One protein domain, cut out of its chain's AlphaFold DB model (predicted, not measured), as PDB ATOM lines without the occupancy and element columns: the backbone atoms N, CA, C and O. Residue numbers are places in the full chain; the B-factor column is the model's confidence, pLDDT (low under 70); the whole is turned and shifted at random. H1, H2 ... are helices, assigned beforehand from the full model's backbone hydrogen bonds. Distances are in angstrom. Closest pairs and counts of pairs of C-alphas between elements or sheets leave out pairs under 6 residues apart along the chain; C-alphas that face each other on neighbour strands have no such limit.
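Overview. This is residues 259 to 347 of the 347 residues of the protein "RNase_H2-Ydr279 domain-containing protein" of Ceraceosorus bombacis (UniProt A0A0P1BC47). One long helix, H4, runs through the middle, and the other helices are arranged round it at mostly crossed angles. H3 packs on residues 302 to 309 of H4 and H1 on residues 307 to 314 of it, both at a steep tilt, and H5 packs across H1 near the beginning of the printed part, with its residues 325 to 329 on residues 262 to 265; short H2 lies between H1 and H3 along the chain, and short H6 lies near H5 and touches no helix. The printed part has 89 residues with six named helices, H1 to H6 in order along the chain, and no named strand: the class is all helix. The whole is compact, with a radius of gyration of the C-alphas of 13.0 A and spans of 36 by 26 by 22 A; residues 295 to 300, of which 299 and 300 belong to H4, stick out.

Arrangement. Begin with H4, residues 299 to 315, the hub, which touches three other helices. H1, residues 259 to 272, touches it at a steep tilt of 51 degrees, opposite ways; look at the closest C-alphas, Leu 272 and Ala 310, 5.5 A apart. H3, residues 282 to 292, touches residues 302 to 309 of H4, with the C-alphas of Leu 289 and Arg 306 closest at 6.6 A. H2, residues 275 to 280, only just touches H4, with 3 pairs of C-alphas within 8 A, the closest Gln 275 and Arg 306 at 7.7 A. H2 and H3 touch only at the corner, and only just, with 3 pairs of C-alphas within 8 A, the closest Phe 278 and Gly 286 at 4.8 A. H5, residues 320 to 332, touches residues 262 to 265 of H1 with its residues 325 to 329, about perpendicular at 79 degrees; the closest C-alphas, Leu 262 and Phe 326, are 6.2 A apart. H6, residues 338 to 343, is close to H5 but not clearly touching, with the C-alphas of Gln 331 and Asp 338 closest at 7.5 A; it is apart from H4. Every O i to N i+4 pair is within hydrogen-bond range in H1, H2, H4 and H5, against 5 of 7 in H3 and 1 of 2 in H6.

Along the chain. Find C-alpha 299 at (270.649, 126.130, 91.648); from there H4 runs 24.2 A to C-alpha 315 at (248.251, 120.300, 98.747). H1 starts at C-alpha 259, (246.888, 132.262, 110.674), and is 19.9 A long. H5 measures 18.2 A, H3 13.8 A, H6 9.3 A and H2 8.8 A.

Size, cuts and confidence. The C-alphas farthest apart, Arg 260 and Asp 296, are 38.8 A from each other. The printed part has no cut and no long link. Mean pLDDT of the printed part is 91.9; look for values under 70 at residues 340 to 347, the last being the chain's last residue.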
ATOM      1  N   SER A 259     245.513 131.751 110.728       94.12
ATOM      2  CA  SER A 259     246.888 132.262 110.674       94.12
ATOM      3  C   SER A 259     247.895 131.292 111.302       94.12
ATOM      4  O   SER A 259     248.967 131.080 110.732       94.12
ATOM      5  N   ARG A 260     247.540 130.648 112.425       96.25
ATOM      6  CA  ARG A 260     248.365 129.612 113.068       96.25
ATOM      7  C   ARG A 260     248.485 128.368 112.193       96.25
ATOM      8  O   ARG A 260     249.599 127.917 111.944       96.25
ATOM      9  N   VAL A 261     247.373 127.872 111.643       96.62
ATOM     10  CA  VAL A 261     247.381 126.738 110.698       96.62
ATOM     11  C   VAL A 261     248.270 127.033 109.487       96.62
ATOM     12  O   VAL A 261     249.137 126.230 109.146       96.62
ATOM     13  N   LEU A 262     248.114 128.205 108.863       96.75
ATOM     14  CA  LEU A 262     248.936 128.613 107.722       96.75
ATOM     15  C   LEU A 262     250.419 128.731 108.098       96.75
ATOM     16  O   LEU A 262     251.276 128.354 107.305       96.75
ATOM     17  N   SER A 263     250.742 129.209 109.302       96.88
ATOM     18  CA  SER A 263     252.119 129.224 109.817       96.88
ATOM     19  C   SER A 263     252.710 127.810 109.926       96.88
ATOM     20  O   SER A 263     253.820 127.560 109.451       96.88
ATOM     21  N   LEU A 264     251.944 126.852 110.457       97.56
ATOM     22  CA  LEU A 264     252.362 125.448 110.540       97.56
ATOM     23  C   LEU A 264     252.566 124.826 109.149       97.56
ATOM     24  O   LEU A 264     253.569 124.147 108.922       97.56
ATOM     25  N   LEU A 265     251.667 125.092 108.194       98.00
ATOM     26  CA  LEU A 265     251.807 124.627 106.808       98.00
ATOM     27  C   LEU A 265     253.037 125.234 106.114       98.00
ATOM     28  O   LEU A 265     253.759 124.517 105.423       98.00
ATOM     29  N   ARG A 266     253.345 126.518 106.347       97.88
ATOM     30  CA  ARG A 266     254.585 127.153 105.857       97.88
ATOM     31  C   ARG A 266     255.831 126.506 106.456       97.88
ATOM     32  O   ARG A 266     256.779 126.219 105.730       97.88
ATOM     33  N   SER A 267     255.821 126.224 107.760       97.25
ATOM     34  CA  SER A 267     256.924 125.510 108.415       97.25
ATOM     35  C   SER A 267     257.145 124.128 107.789       97.25
ATOM     36  O   SER A 267     258.282 123.733 107.535       97.25
ATOM     37  N   LYS A 268     256.062 123.411 107.462       97.25
ATOM     38  CA  LYS A 268     256.132 122.135 106.735       97.25
ATOM     39  C   LYS A 268     256.704 122.288 105.331       97.25
ATOM     40  O   LYS A 268     257.566 121.496 104.962       97.25
ATOM     41  N   LEU A 269     256.262 123.295 104.580       97.69
ATOM     42  CA  LEU A 269     256.783 123.578 103.242       97.69
ATOM     43  C   LEU A 269     258.291 123.837 103.287       97.69
ATOM     44  O   LEU A 269     259.027 123.201 102.544       97.69
ATOM     45  N   SER A 270     258.744 124.679 104.218       97.06
ATOM     46  CA  SER A 270     260.165 124.995 104.400       97.06
ATOM     47  C   SER A 270     261.013 123.754 104.727       97.06
ATOM     48  O   SER A 270     262.116 123.595 104.210       97.06
ATOM     49  N   LYS A 271     260.488 122.826 105.542       96.50
ATOM     50  CA  LYS A 271     261.161 121.546 105.828       96.50
ATOM     51  C   LYS A 271     261.213 120.632 104.602       96.50
ATOM     52  O   LYS A 271     262.236 119.998 104.350       96.50
ATOM     53  N   LEU A 272     260.118 120.547 103.846       96.44
ATOM     54  CA  LEU A 272     260.032 119.676 102.674       96.44
ATOM     55  C   LEU A 272     260.850 120.189 101.486       96.44
ATOM     56  O   LEU A 272     261.418 119.371 100.775       96.44
ATOM     57  N   GLU A 273     260.950 121.506 101.273       97.44
ATOM     58  CA  GLU A 273     261.711 122.090 100.152       97.44
ATOM     59  C   GLU A 273     263.241 122.045 100.346       97.44
ATOM     60  O   GLU A 273     264.000 122.355  99.417       97.44
ATOM     61  N   ASN A 274     263.705 121.656 101.542       97.38
ATOM     62  CA  ASN A 274     265.122 121.510 101.851       97.38
ATOM     63  C   ASN A 274     265.765 120.440 100.947       97.38
ATOM     64  O   ASN A 274     265.199 119.372 100.713       97.38
ATOM     65  N   GLN A 275     266.961 120.736 100.438       97.31
ATOM     66  CA  GLN A 275     267.743 119.816  99.618       97.31
ATOM     67  C   GLN A 275     267.984 118.476 100.324       97.31
ATOM     68  O   GLN A 275     267.773 117.433  99.704       97.31
ATOM     69  N   ASP A 276     268.318 118.497 101.615       97.56
ATOM     70  CA  ASP A 276     268.602 117.288 102.394       97.56
ATOM     71  C   ASP A 276     267.401 116.327 102.399       97.56
ATOM     72  O   ASP A 276     267.563 115.112 102.291       97.56
ATOM     73  N   THR A 277     266.175 116.862 102.443       96.12
ATOM     74  CA  THR A 277     264.938 116.067 102.394       96.12
ATOM     75  C   THR A 277     264.807 115.311 101.069       96.12
ATOM     76  O   THR A 277     264.409 114.147 101.051       96.12
ATOM     77  N   PHE A 278     265.169 115.941  99.947       97.06
ATOM     78  CA  PHE A 278     265.136 115.306  98.623       97.06
ATOM     79  C   PHE A 278     266.236 114.252  98.454       97.06
ATOM     80  O   PHE A 278     266.005 113.238  97.791       97.06
ATOM     81  N   GLU A 279     267.405 114.471  99.053       96.19
ATOM     82  CA  GLU A 279     268.513 113.510  99.046       96.19
ATOM     83  C   GLU A 279     268.175 112.266  99.883       96.19
ATOM     84  O   GLU A 279     268.346 111.137  99.415       96.19
ATOM     85  N   GLN A 280     267.602 112.463 101.074       95.00
ATOM     86  CA  GLN A 280     267.136 111.375 101.942       95.00
ATOM     87  C   GLN A 280     265.977 110.589 101.311       95.00
ATOM     88  O   GLN A 280     265.922 109.363 101.417       95.00
ATOM     89  N   ALA A 281     265.075 111.271 100.602       94.44
ATOM     90  CA  ALA A 281     263.939 110.673  99.902       94.44
ATOM     91  C   ALA A 281     264.194 110.522  98.388       94.44
ATOM     92  O   ALA A 281     263.332 110.828  97.554       94.44
ATOM     93  N   SER A 282     265.383 110.037  98.012       95.25
ATOM     94  CA  SER A 282     265.825 109.955  96.610       95.25
ATOM     95  C   SER A 282     264.896 109.131  95.701       95.25
ATOM     96  O   SER A 282     264.707 109.468  94.530       95.25
ATOM     97  N   SER A 283     264.254 108.086  96.231       95.19
ATOM     98  CA  SER A 283     263.346 107.205  95.477       95.19
ATOM     99  C   SER A 283     261.979 107.830  95.169       95.19
ATOM    100  O   SER A 283     261.310 107.403  94.217       95.19
ATOM    101  N   THR A 284     261.571 108.849  95.932       95.06
ATOM    102  CA  THR A 284     260.283 109.541  95.800       95.06
ATOM    103  C   THR A 284     260.493 110.985  95.352       95.06
ATOM    104  O   THR A 284     260.441 111.255  94.150       95.06
ATOM    105  N   LEU A 285     260.771 111.899  96.283       95.75
ATOM    106  CA  LEU A 285     260.931 113.331  96.019       95.75
ATOM    107  C   LEU A 285     262.119 113.602  95.091       95.75
ATOM    108  O   LEU A 285     261.970 114.324  94.105       95.75
ATOM    109  N   GLY A 286     263.271 112.965  95.330       96.62
ATOM    110  CA  GLY A 286     264.444 113.107  94.459       96.62
ATOM    111  C   GLY A 286     264.156 112.670  93.019       96.62
ATOM    112  O   GLY A 286     264.477 113.379  92.065       96.62
ATOM    113  N   ARG A 287     263.449 111.549  92.846       97.00
ATOM    114  CA  ARG A 287     263.018 111.069  91.528       97.00
ATOM    115  C   ARG A 287     262.031 112.017  90.848       97.00
ATOM    116  O   ARG A 287     262.075 112.136  89.626       97.00
ATOM    117  N   GLN A 288     261.124 112.649  91.593       97.38
ATOM    118  CA  GLN A 288     260.237 113.677  91.037       97.38
ATOM    119  C   GLN A 288     261.047 114.887  90.566       97.38
ATOM    120  O   GLN A 288     260.872 115.311  89.430       97.38
ATOM    121  N   LEU A 289     262.009 115.354  91.367       97.56
ATOM    122  CA  LEU A 289     262.873 116.480  91.007       97.56
ATOM    123  C   LEU A 289     263.662 116.225  89.716       97.56
ATOM    124  O   LEU A 289     263.647 117.067  88.825       97.56
ATOM    125  N   VAL A 290     264.283 115.048  89.585       97.25
ATOM    126  CA  VAL A 290     265.037 114.654  88.376       97.25
ATOM    127  C   VAL A 290     264.150 114.601  87.126       97.25
ATOM    128  O   VAL A 290     264.632 114.819  86.024       97.25
ATOM    129  N   LYS A 291     262.851 114.308  87.270       97.25
ATOM    130  CA  LYS A 291     261.906 114.330  86.140       97.25
ATOM    131  C   LYS A 291     261.459 115.738  85.761       97.25
ATOM    132  O   LYS A 291     261.064 115.948  84.622       97.25
ATOM    133  N   THR A 292     261.432 116.648  86.727       96.12
ATOM    134  CA  THR A 292     260.931 118.013  86.546       96.12
ATOM    135  C   THR A 292     262.019 118.965  86.056       96.12
ATOM    136  O   THR A 292     261.696 119.961  85.418       96.12
ATOM    137  N   VAL A 293     263.288 118.688  86.362       97.00
ATOM    138  CA  VAL A 293     264.398 119.621  86.151       97.00
ATOM    139  C   VAL A 293     265.479 119.004  85.268       97.00
ATOM    140  O   VAL A 293     265.929 117.889  85.526       97.00
ATOM    141  N   GLU A 294     265.933 119.762  84.271       96.38
ATOM    142  CA  GLU A 294     267.023 119.368  83.376       96.38
ATOM    143  C   GLU A 294     268.369 119.231  84.109       96.38
ATOM    144  O   GLU A 294     268.626 119.826  85.165       96.38
ATOM    145  N   ALA A 295     269.271 118.430  83.536       94.88
ATOM    146  CA  ALA A 295     270.567 118.135  84.147       94.88
ATOM    147  C   ALA A 295     271.463 119.382  84.308       94.88
ATOM    148  O   ALA A 295     272.266 119.439  85.244       94.88
ATOM    149  N   ASP A 296     271.311 120.381  83.439       95.94
ATOM    150  CA  ASP A 296     272.064 121.641  83.413       95.94
ATOM    151  C   ASP A 296     271.368 122.806  84.137       95.94
ATOM    152  O   ASP A 296     271.916 123.908  84.183       95.94
ATOM    153  N   ALA A 297     270.212 122.561  84.763       97.06
ATOM    154  CA  ALA A 297     269.480 123.589  85.487       97.06
ATOM    155  C   ALA A 297     270.299 124.225  86.619       97.06
ATOM    156  O   ALA A 297     271.041 123.563  87.363       97.06
ATOM    157  N   THR A 298     270.095 125.524  86.788       97.25
ATOM    158  CA  THR A 298     270.709 126.351  87.823       97.25
ATOM    159  C   THR A 298     270.262 125.936  89.231       97.25
ATOM    160  O   THR A 298     269.252 125.256  89.442       97.25
ATOM    161  N   GLY A 299     271.016 126.368  90.247       96.31
ATOM    162  CA  GLY A 299     270.649 126.130  91.648       96.31
ATOM    163  C   GLY A 299     269.302 126.755  92.032       96.31
ATOM    164  O   GLY A 299     268.566 126.173  92.829       96.31
ATOM    165  N   GLU A 300     268.963 127.897  91.433       95.94
ATOM    166  CA  GLU A 300     267.700 128.605  91.652       95.94
ATOM    167  C   GLU A 300     266.513 127.848  91.043       95.94
ATOM    168  O   GLU A 300     265.526 127.607  91.739       95.94
ATOM    169  N   GLU A 301     266.638 127.365  89.802       95.94
ATOM    170  CA  GLU A 301     265.610 126.535  89.152       95.94
ATOM    171  C   GLU A 301     265.348 125.245  89.937       95.94
ATOM    172  O   GLU A 301     264.197 124.869  90.169       95.94
ATOM    173  N   ARG A 302     266.408 124.591  90.433       96.75
ATOM    174  CA  ARG A 302     266.270 123.408  91.299       96.75
ATOM    175  C   ARG A 302     265.573 123.733  92.617       96.75
ATOM    176  O   ARG A 302     264.757 122.937  93.075       96.75
ATOM    177  N   ALA A 303     265.883 124.872  93.235       96.56
ATOM    178  CA  ALA A 303     265.221 125.305  94.464       96.56
ATOM    179  C   ALA A 303     263.731 125.605  94.233       96.56
ATOM    180  O   ALA A 303     262.892 125.155  95.013       96.56
ATOM    181  N   ALA A 304     263.395 126.285  93.134       95.69
ATOM    182  CA  ALA A 304     262.012 126.546  92.740       95.69
ATOM    183  C   ALA A 304     261.239 125.243  92.468       95.69
ATOM    184  O   ALA A 304     260.123 125.066  92.960       95.69
ATOM    185  N   ALA A 305     261.846 124.287  91.760       96.50
ATOM    186  CA  ALA A 305     261.234 122.986  91.506       96.50
ATOM    187  C   ALA A 305     261.001 122.178  92.793       96.50
ATOM    188  O   ALA A 305     259.922 121.608  92.959       96.50
ATOM    189  N   ARG A 306     261.958 122.174  93.738       97.75
ATOM    190  CA  ARG A 306     261.765 121.544  95.058       97.75
ATOM    191  C   ARG A 306     260.584 122.151  95.806       97.75
ATOM    192  O   ARG A 306     259.761 121.402  96.328       97.75
ATOM    193  N   ARG A 307     260.472 123.483  95.821       97.31
ATOM    194  CA  ARG A 307     259.339 124.183  96.440       97.31
ATOM    195  C   ARG A 307     258.011 123.773  95.820       97.31
ATOM    196  O   ARG A 307     257.082 123.465  96.559       97.31
ATOM    197  N   ASN A 308     257.924 123.732  94.492       96.25
ATOM    198  CA  ASN A 308     256.696 123.349  93.793       96.25
ATOM    199  C   ASN A 308     256.296 121.899  94.103       96.25
ATOM    200  O   ASN A 308     255.155 121.650  94.475       96.25
ATOM    201  N   ILE A 309     257.248 120.962  94.062       97.38
ATOM    202  CA  ILE A 309     257.007 119.557  94.424       97.38
ATOM    203  C   ILE A 309     256.555 119.426  95.889       97.38
ATOM    204  O   ILE A 309     255.615 118.688  96.197       97.38
ATOM    205  N   ALA A 310     257.204 120.147  96.807       97.31
ATOM    206  CA  ALA A 310     256.840 120.158  98.222       97.31
ATOM    207  C   ALA A 310     255.440 120.756  98.451       97.31
ATOM    208  O   ALA A 310     254.652 120.209  99.227       97.31
ATOM    209  N   LEU A 311     255.106 121.839  97.745       97.50
ATOM    210  CA  LEU A 311     253.785 122.456  97.772       97.50
ATOM    211  C   LEU A 311     252.714 121.490  97.264       97.50
ATOM    212  O   LEU A 311     251.715 121.293  97.952       97.50
ATOM    213  N   ASP A 312     252.937 120.845  96.118       96.94
ATOM    214  CA  ASP A 312     252.013 119.856  95.556       96.94
ATOM    215  C   ASP A 312     251.802 118.678  96.514       96.94
ATOM    216  O   ASP A 312     250.671 118.231  96.717       96.94
ATOM    217  N   THR A 313     252.874 118.234  97.178       96.75
ATOM    218  CA  THR A 313     252.822 117.174  98.195       96.75
ATOM    219  C   THR A 313     251.937 117.570  99.381       96.75
ATOM    220  O   THR A 313     251.090 116.781  99.799       96.75
ATOM    221  N   ILE A 314     252.076 118.792  99.910       97.62
ATOM    222  CA  ILE A 314     251.208 119.291 100.993       97.62
ATOM    223  C   ILE A 314     249.767 119.440 100.493       97.62
ATOM    224  O   ILE A 314     248.835 118.975 101.147       97.62
ATOM    225  N   CYS A 315     249.571 120.057  99.326       97.00
ATOM    226  CA  CYS A 315     248.251 120.300  98.747       97.00
ATOM    227  C   CYS A 315     247.488 119.011  98.414       97.00
ATOM    228  O   CYS A 315     246.259 119.040  98.404       97.00
ATOM    229  N   ALA A 316     248.168 117.882  98.191       96.44
ATOM    230  CA  ALA A 316     247.524 116.578  98.027       96.44
ATOM    231  C   ALA A 316     246.743 116.119  99.279       96.44
ATOM    232  O   ALA A 316     245.836 115.289  99.164       96.44
ATOM    233  N   TYR A 317     247.058 116.685 100.449       97.44
ATOM    234  CA  TYR A 317     246.387 116.426 101.725       97.44
ATOM    235  C   TYR A 317     245.409 117.528 102.157       97.44
ATOM    236  O   TYR A 317     244.701 117.346 103.143       97.44
ATOM    237  N   LEU A 318     245.339 118.656 101.451       97.00
ATOM    238  CA  LEU A 318     244.418 119.743 101.789       97.00
ATOM    239  C   LEU A 318     243.090 119.573 101.043       97.00
ATOM    240  O   LEU A 318     243.071 119.115  99.898       97.00
ATOM    241  N   ASP A 319     241.984 119.964 101.675       95.62
ATOM    242  CA  ASP A 319     240.754 120.260 100.940       95.62
ATOM    243  C   ASP A 319     240.919 121.550 100.111       95.62
ATOM    244  O   ASP A 319     241.925 122.261 100.218       95.62
ATOM    245  N   GLU A 320     239.960 121.825  99.229       94.56
ATOM    246  CA  GLU A 320     240.076 122.934  98.278       94.56
ATOM    247  C   GLU A 320     240.135 124.300  98.982       94.56
ATOM    248  O   GLU A 320     240.929 125.158  98.592       94.56
ATOM    249  N   ASP A 321     239.398 124.476 100.081       93.69
ATOM    250  CA  ASP A 321     239.378 125.723 100.848       93.69
ATOM    251  C   ASP A 321     240.742 126.002 101.495       93.69
ATOM    252  O   ASP A 321     241.292 127.105 101.368       93.69
ATOM    253  N   TRP A 322     241.330 125.009 102.172       95.56
ATOM    254  CA  TRP A 322     242.662 125.143 102.766       95.56
ATOM    255  C   TRP A 322     243.753 125.277 101.711       95.56
ATOM    256  O   TRP A 322     244.693 126.053 101.905       95.56
ATOM    257  N   LYS A 323     243.628 124.574 100.582       96.19
ATOM    258  CA  LYS A 323     244.551 124.688  99.449       96.19
ATOM    259  C   LYS A 323     244.569 126.110  98.893       96.19
ATOM    260  O   LYS A 323     245.655 126.668  98.721       96.19
ATOM    261  N   GLN A 324     243.402 126.708  98.660       95.38
ATOM    262  CA  GLN A 324     243.285 128.086  98.176       95.38
ATOM    263  C   GLN A 324     243.888 129.078  99.169       95.38
ATOM    264  O   GLN A 324     244.751 129.867  98.794       95.38
ATOM    265  N   ARG A 325     243.537 128.976 100.458       94.62
ATOM    266  CA  ARG A 325     244.102 129.835 101.517       94.62
ATOM    267  C   ARG A 325     245.610 129.731 101.616       94.62
ATOM    268  O   ARG A 325     246.282 130.745 101.786       94.62
ATOM    269  N   PHE A 326     246.137 128.511 101.545       96.69
ATOM    270  CA  PHE A 326     247.568 128.287 101.648       96.69
ATOM    271  C   PHE A 326     248.302 128.910 100.464       96.69
ATOM    272  O   PHE A 326     249.244 129.673 100.674       96.69
ATOM    273  N   LYS A 327     247.810 128.693  99.239       96.12
ATOM    274  CA  LYS A 327     248.361 129.328  98.034       96.12
ATOM    275  C   LYS A 327     248.271 130.855  98.086       96.12
ATOM    276  O   LYS A 327     249.284 131.511  97.866       96.12
ATOM    277  N   SER A 328     247.119 131.424  98.445       95.25
ATOM    278  CA  SER A 328     246.963 132.880  98.574       95.25
ATOM    279  C   SER A 328     247.865 133.468  99.660       95.25
ATOM    280  O   SER A 328     248.443 134.533  99.470       95.25
ATOM    281  N   GLY A 329     248.036 132.759 100.781       95.50
ATOM    282  CA  GLY A 329     248.966 133.152 101.839       95.50
ATOM    283  C   GLY A 329     250.417 133.189 101.357       95.50
ATOM    284  O   GLY A 329     251.130 134.138 101.661       95.50
ATOM    285  N   LEU A 330     250.840 132.204 100.562       96.06
ATOM    286  CA  LEU A 330     252.179 132.167  99.966       96.06
ATOM    287  C   LEU A 330     252.382 133.244  98.887       96.06
ATOM    288  O   LEU A 330     253.473 133.800  98.795       96.06
ATOM    289  N   GLN A 331     251.355 133.560  98.094       95.31
ATOM    290  CA  GLN A 331     251.394 134.670  97.130       95.31
ATOM    291  C   GLN A 331     251.553 136.019  97.836       95.31
ATOM    292  O   GLN A 331     252.393 136.824  97.441       95.31
ATOM    293  N   ALA A 332     250.798 136.247  98.916       94.75
ATOM    294  CA  ALA A 332     250.908 137.465  99.718       94.75
ATOM    295  C   ALA A 332     252.310 137.643 100.331       94.75
ATOM    296  O   ALA A 332     252.782 138.770 100.462       94.75
ATOM    297  N   ASP A 333     252.989 136.538 100.649       94.12
ATOM    298  CA  ASP A 333     254.364 136.536 101.158       94.12
ATOM    299  C   ASP A 333     255.430 136.633 100.042       94.12
ATOM    300  O   ASP A 333     256.625 136.661 100.335       94.12
ATOM    301  N   GLY A 334     255.031 136.650  98.763       94.12
ATOM    302  CA  GLY A 334     255.945 136.663  97.613       94.12
ATOM    303  C   GLY A 334     256.669 135.333  97.360       94.12
ATOM    304  O   GLY A 334     257.667 135.302  96.644       94.12
ATOM    305  N   LEU A 335     256.190 134.229  97.944       90.00
ATOM    306  CA  LEU A 335     256.784 132.890  97.811       90.00
ATOM    307  C   LEU A 335     256.253 132.100  96.606       90.00
ATOM    308  O   LEU A 335     256.849 131.091  96.223       90.00
ATOM    309  N   LEU A 336     255.149 132.552  96.007       90.44
ATOM    310  CA  LEU A 336     254.583 132.025  94.765       90.44
ATOM    311  C   LEU A 336     254.399 133.165  93.762       90.44
ATOM    312  O   LEU A 336     253.745 134.156  94.080       90.44
ATOM    313  N   SER A 337     254.944 133.005  92.553       86.38
ATOM    314  CA  SER A 337     254.679 133.916  91.437       86.38
ATOM    315  C   SER A 337     253.275 133.692  90.862       86.38
ATOM    316  O   SER A 337     252.757 132.571  90.864       86.38
ATOM    317  N   ASP A 338     252.673 134.749  90.311       78.00
ATOM    318  CA  ASP A 338     251.353 134.678  89.663       78.00
ATOM    319  C   ASP A 338     251.324 133.689  88.484       78.00
ATOM    320  O   ASP A 338     250.325 133.009  88.244       78.00
ATOM    321  N   GLU A 339     252.451 133.541  87.788       73.19
ATOM    322  CA  GLU A 339     252.602 132.633  86.649       73.19
ATOM    323  C   GLU A 339     252.570 131.151  87.068       73.19
ATOM    324  O   GLU A 339     251.999 130.309  86.370       73.19
ATOM    325  N   ALA A 340     253.090 130.823  88.256       62.75
ATOM    326  CA  ALA A 340     253.025 129.464  88.794       62.75
ATOM    327  C   ALA A 340     251.601 129.090  89.244       62.75
ATOM    328  O   ALA A 340     251.185 127.933  89.125       62.75
ATOM    329  N   ALA A 341     250.821 130.068  89.718       60.03
ATOM    330  CA  ALA A 341     249.439 129.840  90.127       60.03
ATOM    331  C   ALA A 341     248.554 129.423  88.941       60.03
ATOM    332  O   ALA A 341     247.774 128.474  89.077       60.03
ATOM    333  N   ALA A 342     248.735 130.057  87.774       63.53
ATOM    334  CA  ALA A 342     247.960 129.782  86.562       63.53
ATOM    335  C   ALA A 342     248.171 128.357  86.017       63.53
ATOM    336  O   ALA A 342     247.203 127.685  85.660       63.53
ATOM    337  N   ASN A 343     249.410 127.854  86.021       58.84
ATOM    338  CA  ASN A 343     249.722 126.524  85.481       58.84
ATOM    339  C   ASN A 343     249.218 125.372  86.369       58.84
ATOM    340  O   ASN A 343     248.920 124.292  85.869       58.84
ATOM    341  N   SER A 344     249.060 125.601  87.677       55.34
ATOM    342  CA  SER A 344     248.579 124.573  88.616       55.34
ATOM    343  C   SER A 344     247.059 124.343  88.599       55.34
ATOM    344  O   SER A 344     246.582 123.393  89.217       55.34
ATOM    345  N   ALA A 345     246.289 125.211  87.934       50.25
ATOM    346  CA  ALA A 345     244.828 125.110  87.849       50.25
ATOM    347  C   ALA A 345     244.337 124.256  86.661       50.25
ATOM    348  O   ALA A 345     243.148 123.956  86.580       50.25
ATOM    349  N   GLY A 346     245.232 123.878  85.740       46.78
ATOM    350  CA  GLY A 346     244.895 123.154  84.507       46.78
ATOM    351  C   GLY A 346     245.215 121.653  84.499       46.78
ATOM    352  O   GLY A 346     245.158 121.058  83.425       46.78
ATOM    353  N   GLY A 347     245.595 121.069  85.642       42.22
ATOM    354  CA  GLY A 347     246.058 119.677  85.770       42.22
ATOM    355  C   GLY A 347     245.047 118.717  86.375       42.22
ATOM    356  O   GLY A 347     244.361 119.121  87.340       42.22
TER     357      GLY A 347